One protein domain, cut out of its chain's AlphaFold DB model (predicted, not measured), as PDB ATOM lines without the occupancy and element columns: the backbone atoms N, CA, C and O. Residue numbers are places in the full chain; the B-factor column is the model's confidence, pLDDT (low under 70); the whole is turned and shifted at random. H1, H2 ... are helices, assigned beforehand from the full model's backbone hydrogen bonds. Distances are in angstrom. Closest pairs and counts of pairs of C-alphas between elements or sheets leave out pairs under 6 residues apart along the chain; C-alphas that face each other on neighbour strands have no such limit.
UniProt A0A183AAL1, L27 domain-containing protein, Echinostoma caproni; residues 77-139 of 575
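What this domain is: This is residues 77 to 139 of the 575 residues of the protein "L27 domain-containing protein" of Echinostoma caproni (UniProt A0A183AAL1). Three helices make a loose, elongated triangle: H2 is its long side, and H3 and H4 fold back along H2, making a corner at residue 119. Short H1 sits where H2 begins and H4 ends. The 63 printed residues hold four named helices, H1 to H4, and no named strand, all helix by class; the whole is loose, radius of gyration of the C-alphas 13.9 A, spanning 46 by 22 by 16 A.

How they stand to each other: H1, residues 79 to 82, and H2, residues 84 to 99, meet only through their tight link. H3, residues 108 to 118, touches residues 92 to 99 of H2, closest C-alphas Val 99 and His 111, 6.3 A, at a steep tilt of 45 degrees, opposite ways. H4, residues 120 to 134, touches H2 with residues 126 to 130, closest C-alphas Ser 84 and Asp 130, 5.9 A. Every O i to N i+4 pair in H2, H3 and H4 is within hydrogen-bond range; H1 is too short for one.

Where its parts are: C-alpha 79 is at (94.746, 115.474, 163.644), C-alpha 134 at (98.820, 112.537, 156.058). H2 measures 21.3 A, H4 20.8 A.

The domain as a whole: The printed part has no cut. Residues 77, 79 to 82 and 135 to 139 have pLDDT under 70.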
ATOM      1  N   PRO A  77     100.845 113.749 166.751       64.88
ATOM      2  CA  PRO A  77      99.833 112.866 167.327       64.88
ATOM      3  C   PRO A  77      98.408 113.343 167.016       64.88
ATOM      4  O   PRO A  77      97.546 112.508 166.707       64.88
ATOM      5  N   ASP A  78      98.178 114.656 167.007       72.06
ATOM      6  CA  ASP A  78      96.854 115.244 166.837       72.06
ATOM      7  C   ASP A  78      96.503 115.473 165.365       72.06
ATOM      8  O   ASP A  78      97.325 115.878 164.547       72.06
ATOM      9  N   GLY A  79      95.234 115.242 165.009       68.62
ATOM     10  CA  GLY A  79      94.746 115.474 163.644       68.62
ATOM     11  C   GLY A  79      94.860 116.937 163.205       68.62
ATOM     12  O   GLY A  79      95.206 117.201 162.062       68.62
ATOM     13  N   ARG A  80      94.668 117.882 164.136       67.44
ATOM     14  CA  ARG A  80      94.740 119.329 163.869       67.44
ATOM     15  C   ARG A  80      96.119 119.782 163.398       67.44
ATOM     16  O   ARG A  80      96.209 120.646 162.539       67.44
ATOM     17  N   GLU A  81      97.174 119.180 163.939       66.50
ATOM     18  CA  GLU A  81      98.561 119.469 163.561       66.50
ATOM     19  C   GLU A  81      98.905 118.881 162.180       66.50
ATOM     20  O   GLU A  81      99.809 119.363 161.509       66.50
ATOM     21  N   ARG A  82      98.162 117.858 161.726       69.12
ATOM     22  CA  ARG A  82      98.296 117.262 160.384       69.12
ATOM     23  C   ARG A  82      97.471 117.978 159.317       69.12
ATOM     24  O   ARG A  82      97.791 117.840 158.145       69.12
ATOM     25  N   ASP A  83      96.437 118.723 159.703       73.88
ATOM     26  CA  ASP A  83      95.581 119.521 158.812       73.88
ATOM     27  C   ASP A  83      96.220 120.898 158.499       73.88
ATOM     28  O   ASP A  83      95.540 121.921 158.401       73.88
ATOM     29  N   SER A  84      97.549 120.944 158.369       73.69
ATOM     30  CA  SER A  84      98.341 122.178 158.277       73.69
ATOM     31  C   SER A  84      97.980 123.063 157.080       73.69
ATOM     32  O   SER A  84      97.888 124.279 157.236       73.69
ATOM     33  N   LEU A  85      97.683 122.478 155.912       76.81
ATOM     34  CA  LEU A  85      97.214 123.234 154.747       76.81
ATOM     35  C   LEU A  85      95.819 123.811 154.952       76.81
ATOM     36  O   LEU A  85      95.504 124.859 154.394       76.81
ATOM     37  N   LYS A  86      94.974 123.147 155.747       81.75
ATOM     38  CA  LYS A  86      93.657 123.679 156.084       81.75
ATOM     39  C   LYS A  86      93.798 124.841 157.063       81.75
ATOM     40  O   LYS A  86      93.244 125.899 156.804       81.75
ATOM     41  N   ALA A  87      94.589 124.675 158.123       79.12
ATOM     42  CA  ALA A  87      94.886 125.753 159.063       79.12
ATOM     43  C   ALA A  87      95.517 126.969 158.360       79.12
ATOM     44  O   ALA A  87      95.141 128.098 158.659       79.12
ATOM     45  N   LEU A  88      96.406 126.748 157.380       80.56
ATOM     46  CA  LEU A  88      96.938 127.807 156.521       80.56
ATOM     47  C   LEU A  88      95.873 128.404 155.595       80.56
ATOM     48  O   LEU A  88      95.875 129.611 155.414       80.56
ATOM     49  N   SER A  89      94.974 127.611 155.008       82.19
ATOM     50  CA  SER A  89      93.904 128.140 154.148       82.19
ATOM     51  C   SER A  89      92.903 128.991 154.927       82.19
ATOM     52  O   SER A  89      92.443 130.000 154.403       82.19
ATOM     53  N   ASP A  90      92.569 128.582 156.152       85.38
ATOM     54  CA  ASP A  90      91.686 129.322 157.053       85.38
ATOM     55  C   ASP A  90      92.395 130.629 157.496       85.38
ATOM     56  O   ASP A  90      91.866 131.721 157.292       85.38
ATOM     57  N   LEU A  91      93.651 130.540 157.970       86.50
ATOM     58  CA  LEU A  91      94.486 131.695 158.350       86.50
ATOM     59  C   LEU A  91      94.751 132.662 157.188       86.50
ATOM     60  O   LEU A  91      94.760 133.869 157.397       86.50
ATOM     61  N   TRP A  92      94.991 132.157 155.974       87.62
ATOM     62  CA  TRP A  92      95.285 132.985 154.805       87.62
ATOM     63  C   TRP A  92      94.098 133.878 154.452       87.62
ATOM     64  O   TRP A  92      94.301 135.049 154.161       87.62
ATOM     65  N   VAL A  93      92.866 133.359 154.510       88.12
ATOM     66  CA  VAL A  93      91.659 134.155 154.232       88.12
ATOM     67  C   VAL A  93      91.478 135.258 155.277       88.12
ATOM     68  O   VAL A  93      91.242 136.408 154.905       88.12
ATOM     69  N   ASP A  94      91.644 134.935 156.562       91.06
ATOM     70  CA  ASP A  94      91.546 135.915 157.649       91.06
ATOM     71  C   ASP A  94      92.657 136.984 157.554       91.06
ATOM     72  O   ASP A  94      92.391 138.176 157.724       91.06
ATOM     73  N   LEU A  95      93.892 136.580 157.227       91.06
ATOM     74  CA  LEU A  95      95.051 137.467 157.101       91.06
ATOM     75  C   LEU A  95      94.997 138.337 155.837       91.06
ATOM     76  O   LEU A  95      95.268 139.530 155.925       91.06
ATOM     77  N   GLU A  96      94.596 137.785 154.686       91.19
ATOM     78  CA  GLU A  96      94.343 138.539 153.446       91.19
ATOM     79  C   GLU A  96      93.251 139.588 153.694       91.19
ATOM     80  O   GLU A  96      93.433 140.767 153.385       91.19
ATOM     81  N   GLN A  97      92.148 139.205 154.350       92.00
ATOM     82  CA  GLN A  97      91.088 140.142 154.716       92.00
ATOM     83  C   GLN A  97      91.564 141.217 155.716       92.00
ATOM     84  O   GLN A  97      91.103 142.358 155.632       92.00
ATOM     85  N   PHE A  98      92.459 140.892 156.653       93.12
ATOM     86  CA  PHE A  98      93.024 141.852 157.607       93.12
ATOM     87  C   PHE A  98      93.976 142.848 156.925       93.12
ATOM     88  O   PHE A  98      93.764 144.056 157.020       93.12
ATOM     89  N   VAL A  99      94.957 142.351 156.167       92.44
ATOM     90  CA  VAL A  99      95.955 143.147 155.428       92.44
ATOM     91  C   VAL A  99      95.305 144.045 154.368       92.44
ATOM     92  O   VAL A  99      95.738 145.176 154.172       92.44
ATOM     93  N   MET A 100      94.202 143.622 153.740       90.12
ATOM     94  CA  MET A 100      93.430 144.494 152.838       90.12
ATOM     95  C   MET A 100      92.627 145.609 153.543       90.12
ATOM     96  O   MET A 100      92.074 146.473 152.859       90.12
ATOM     97  N   GLN A 101      92.524 145.601 154.877       92.38
ATOM     98  CA  GLN A 101      91.815 146.620 155.669       92.38
ATOM     99  C   GLN A 101      92.748 147.529 156.482       92.38
ATOM    100  O   GLN A 101      92.372 148.668 156.773       92.38
ATOM    101  N   THR A 102      93.929 147.044 156.865       91.31
ATOM    102  CA  THR A 102      94.930 147.799 157.630       91.31
ATOM    103  C   THR A 102      95.934 148.492 156.698       91.31
ATOM    104  O   THR A 102      95.714 148.620 155.491       91.31
ATOM    105  N   ARG A 103      97.016 149.035 157.261       86.38
ATOM    106  CA  ARG A 103      98.157 149.560 156.507       86.38
ATOM    107  C   ARG A 103      99.431 148.922 157.025       86.38
ATOM    108  O   ARG A 103      99.553 148.670 158.219       86.38
ATOM    109  N   GLU A 104     100.408 148.787 156.142       88.31
ATOM    110  CA  GLU A 104     101.763 148.316 156.453       88.31
ATOM    111  C   GLU A 104     102.437 149.157 157.555       88.31
ATOM    112  O   GLU A 104     103.197 148.639 158.362       88.31
ATOM    113  N   SER A 105     102.105 150.453 157.646       88.75
ATOM    114  CA  SER A 105     102.565 151.359 158.709       88.75
ATOM    115  C   SER A 105     101.956 151.099 160.087       88.75
ATOM    116  O   SER A 105     102.497 151.579 161.082       88.75
ATOM    117  N   ASP A 106     100.813 150.416 160.129       92.19
ATOM    118  CA  ASP A 106      99.950 150.316 161.305       92.19
ATOM    119  C   ASP A 106     100.020 148.898 161.908       92.19
ATOM    120  O   ASP A 106      99.951 148.753 163.125       92.19
ATOM    121  N   GLU A 107     100.198 147.872 161.063       92.00
ATOM    122  CA  GLU A 107     100.302 146.444 161.421       92.00
ATOM    123  C   GLU A 107     101.398 145.743 160.569       92.00
ATOM    124  O   GLU A 107     101.079 144.909 159.707       92.00
ATOM    125  N   PRO A 108     102.691 146.101 160.723       90.81
ATOM    126  CA  PRO A 108     103.763 145.624 159.845       90.81
ATOM    127  C   PRO A 108     104.015 144.115 159.960       90.81
ATOM    128  O   PRO A 108     104.222 143.458 158.940       90.81
ATOM    129  N   GLU A 109     103.925 143.527 161.157       94.06
ATOM    130  CA  GLU A 109     104.132 142.086 161.364       94.06
ATOM    131  C   GLU A 109     103.077 141.234 160.636       94.06
ATOM    132  O   GLU A 109     103.364 140.118 160.200       94.06
ATOM    133  N   ALA A 110     101.858 141.757 160.458       90.81
ATOM    134  CA  ALA A 110     100.811 141.089 159.686       90.81
ATOM    135  C   ALA A 110     101.100 141.113 158.175       90.81
ATOM    136  O   ALA A 110     100.779 140.152 157.474       90.81
ATOM    137  N   HIS A 111     101.736 142.180 157.680       91.62
ATOM    138  CA  HIS A 111     102.160 142.293 156.282       91.62
ATOM    139  C   HIS A 111     103.382 141.399 156.008       91.62
ATOM    140  O   HIS A 111     103.372 140.651 155.034       91.62
ATOM    141  N   GLU A 112     104.374 141.370 156.908       93.81
ATOM    142  CA  GLU A 112     105.509 140.435 156.826       93.81
ATOM    143  C   GLU A 112     105.035 138.970 156.850       93.81
ATOM    144  O   GLU A 112     105.465 138.163 156.025       93.81
ATOM    145  N   LEU A 113     104.099 138.619 157.740       91.69
ATOM    146  CA  LEU A 113     103.515 137.276 157.781       91.69
ATOM    147  C   LEU A 113     102.748 136.938 156.493       91.69
ATOM    148  O   LEU A 113     102.815 135.800 156.029       91.69
ATOM    149  N   TYR A 114     102.035 137.902 155.909       90.81
ATOM    150  CA  TYR A 114     101.325 137.715 154.644       90.81
ATOM    151  C   TYR A 114     102.298 137.460 153.487       90.81
ATOM    152  O   TYR A 114     102.099 136.502 152.741       90.81
ATOM    153  N   ASP A 115     103.387 138.225 153.382       90.81
ATOM    154  CA  ASP A 115     104.418 138.029 152.354       90.81
ATOM    155  C   ASP A 115     105.185 136.706 152.538       90.81
ATOM    156  O   ASP A 115     105.398 135.969 151.570       90.81
ATOM    157  N   LEU A 116     105.518 136.324 153.777       90.50
ATOM    158  CA  LEU A 116     106.109 135.014 154.082       90.50
ATOM    159  C   LEU A 116     105.166 133.860 153.709       90.50
ATOM    160  O   LEU A 116     105.595 132.865 153.129       90.50
ATOM    161  N   LEU A 117     103.868 133.985 153.996       87.00
ATOM    162  CA  LEU A 117     102.868 132.999 153.581       87.00
ATOM    163  C   LEU A 117     102.499 133.106 152.092       87.00
ATOM    164  O   LEU A 117     101.811 132.215 151.586       87.00
ATOM    165  N   ALA A 118     102.936 134.151 151.380       86.19
ATOM    166  CA  ALA A 118     102.802 134.295 149.933       86.19
ATOM    167  C   ALA A 118     103.910 133.556 149.164       86.19
ATOM    168  O   ALA A 118     103.656 133.101 148.042       86.19
ATOM    169  N   ASP A 119     105.099 133.401 149.765       85.75
ATOM    170  CA  ASP A 119     106.264 132.766 149.142       85.75
ATOM    171  C   ASP A 119     105.937 131.331 148.652       85.75
ATOM    172  O   ASP A 119     105.532 130.466 149.445       85.75
ATOM    173  N   PRO A 120     106.124 131.032 147.347       80.81
ATOM    174  CA  PRO A 120     105.896 129.702 146.787       80.81
ATOM    175  C   PRO A 120     106.649 128.570 147.496       80.81
ATOM    176  O   PRO A 120     106.104 127.473 147.608       80.81
ATOM    177  N   HIS A 121     107.862 128.813 147.998       81.31
ATOM    178  CA  HIS A 121     108.689 127.803 148.659       81.31
ATOM    179  C   HIS A 121     108.178 127.495 150.071       81.31
ATOM    180  O   HIS A 121     108.154 126.334 150.476       81.31
ATOM    181  N   ILE A 122     107.717 128.509 150.814       80.75
ATOM    182  CA  ILE A 122     107.104 128.316 152.141       80.75
ATOM    183  C   ILE A 122     105.788 127.541 151.990       80.75
ATOM    184  O   ILE A 122     105.537 126.587 152.731       80.75
ATOM    185  N   ARG A 123     104.997 127.859 150.957       80.44
ATOM    186  CA  ARG A 123     103.809 127.080 150.574       80.44
ATOM    187  C   ARG A 123     104.158 125.635 150.195       80.44
ATOM    188  O   ARG A 123     103.497 124.719 150.676       80.44
ATOM    189  N   GLU A 124     105.195 125.406 149.389       79.62
ATOM    190  CA  GLU A 124     105.628 124.058 148.985       79.62
ATOM    191  C   GLU A 124     106.119 123.214 150.176       79.62
ATOM    192  O   GLU A 124     105.753 122.043 150.286       79.62
ATOM    193  N   VAL A 125     106.857 123.809 151.121       82.12
ATOM    194  CA  VAL A 125     107.264 123.149 152.377       82.12
ATOM    195  C   VAL A 125     106.049 122.719 153.203       82.12
ATOM    196  O   VAL A 125     106.037 121.609 153.737       82.12
ATOM    197  N   LEU A 126     105.010 123.553 153.283       80.31
ATOM    198  CA  LEU A 126     103.789 123.235 154.031       80.31
ATOM    199  C   LEU A 126     102.909 122.200 153.311       80.31
ATOM    200  O   LEU A 126     102.310 121.356 153.974       80.31
ATOM    201  N   VAL A 127     102.907 122.167 151.971       79.00
ATOM    202  CA  VAL A 127     102.307 121.062 151.197       79.00
ATOM    203  C   VAL A 127     103.044 119.749 151.460       79.00
ATOM    204  O   VAL A 127     102.410 118.743 151.782       79.00
ATOM    205  N   ALA A 128     104.378 119.753 151.390       76.25
ATOM    206  CA  ALA A 128     105.183 118.566 151.655       76.25
ATOM    207  C   ALA A 128     104.998 118.057 153.095       76.25
ATOM    208  O   ALA A 128     104.858 116.854 153.313       76.25
ATOM    209  N   TYR A 129     104.932 118.957 154.080       78.06
ATOM    210  CA  TYR A 129     104.632 118.600 155.466       78.06
ATOM    211  C   TYR A 129     103.263 117.918 155.600       78.06
ATOM    212  O   TYR A 129     103.177 116.852 156.210       78.06
ATOM    213  N   ASP A 130     102.212 118.474 154.993       77.06
ATOM    214  CA  ASP A 130     100.856 117.918 155.033       77.06
ATOM    215  C   ASP A 130     100.787 116.533 154.359       77.06
ATOM    216  O   ASP A 130     100.181 115.603 154.895       77.06
ATOM    217  N   ASP A 131     101.491 116.337 153.239       74.88
ATOM    218  CA  ASP A 131     101.573 115.044 152.551       74.88
ATOM    219  C   ASP A 131     102.419 114.000 153.304       74.88
ATOM    220  O   ASP A 131     102.065 112.814 153.284       74.88
ATOM    221  N   VAL A 132     103.466 114.397 154.046       72.31
ATOM    222  CA  VAL A 132     104.176 113.521 155.007       72.31
ATOM    223  C   VAL A 132     103.240 113.150 156.163       72.31
ATOM    224  O   VAL A 132     103.032 111.964 156.455       72.31
ATOM    225  N   ALA A 133     102.644 114.160 156.800       71.69
ATOM    226  CA  ALA A 133     101.807 114.044 157.990       71.69
ATOM    227  C   ALA A 133     100.507 113.270 157.731       71.69
ATOM    228  O   ALA A 133     100.017 112.586 158.631       71.69
ATOM    229  N   ASN A 134      99.982 113.309 156.503       73.06
ATOM    230  CA  ASN A 134      98.820 112.537 156.058       73.06
ATOM    231  C   ASN A 134      99.180 111.297 155.225       73.06
ATOM    232  O   ASN A 134      98.317 110.454 154.988       73.06
ATOM    233  N   SER A 135     100.463 111.114 154.896       63.56
ATOM    234  CA  SER A 135     101.019 109.956 154.178       63.56
ATOM    235  C   SER A 135     100.491 109.784 152.741       63.56
ATOM    236  O   SER A 135     100.379 108.658 152.253       63.56
ATOM    237  N   ARG A 136     100.183 110.890 152.045       63.97
ATOM    238  CA  ARG A 136      99.539 110.875 150.713       63.97
ATOM    239  C   ARG A 136     100.437 110.354 149.585       63.97
ATOM    240  O   ARG A 136      99.920 109.853 148.586       63.97
ATOM    241  N   TYR A 137     101.758 110.354 149.777       57.47
ATOM    242  CA  TYR A 137     102.742 109.786 148.838       57.47
ATOM    243  C   TYR A 137     102.525 108.302 148.491       57.47
ATOM    244  O   TYR A 137     103.031 107.838 147.475       57.47
ATOM    245  N   TYR A 138     101.777 107.551 149.307       50.97
ATOM    246  CA  TYR A 138     101.427 106.152 149.029       50.97
ATOM    247  C   TYR A 138     100.192 105.983 148.122       50.97
ATOM    248  O   TYR A 138      99.775 104.851 147.882       50.97
ATOM    249  N   THR A 139      99.576 107.079 147.664       43.62
ATOM    250  CA  THR A 139      98.280 107.068 146.954       43.62
ATOM    251  C   THR A 139      98.238 107.854 145.641       43.62
ATOM    252  O   THR A 139      97.195 107.858 144.991       43.62
TER     253      THR A 139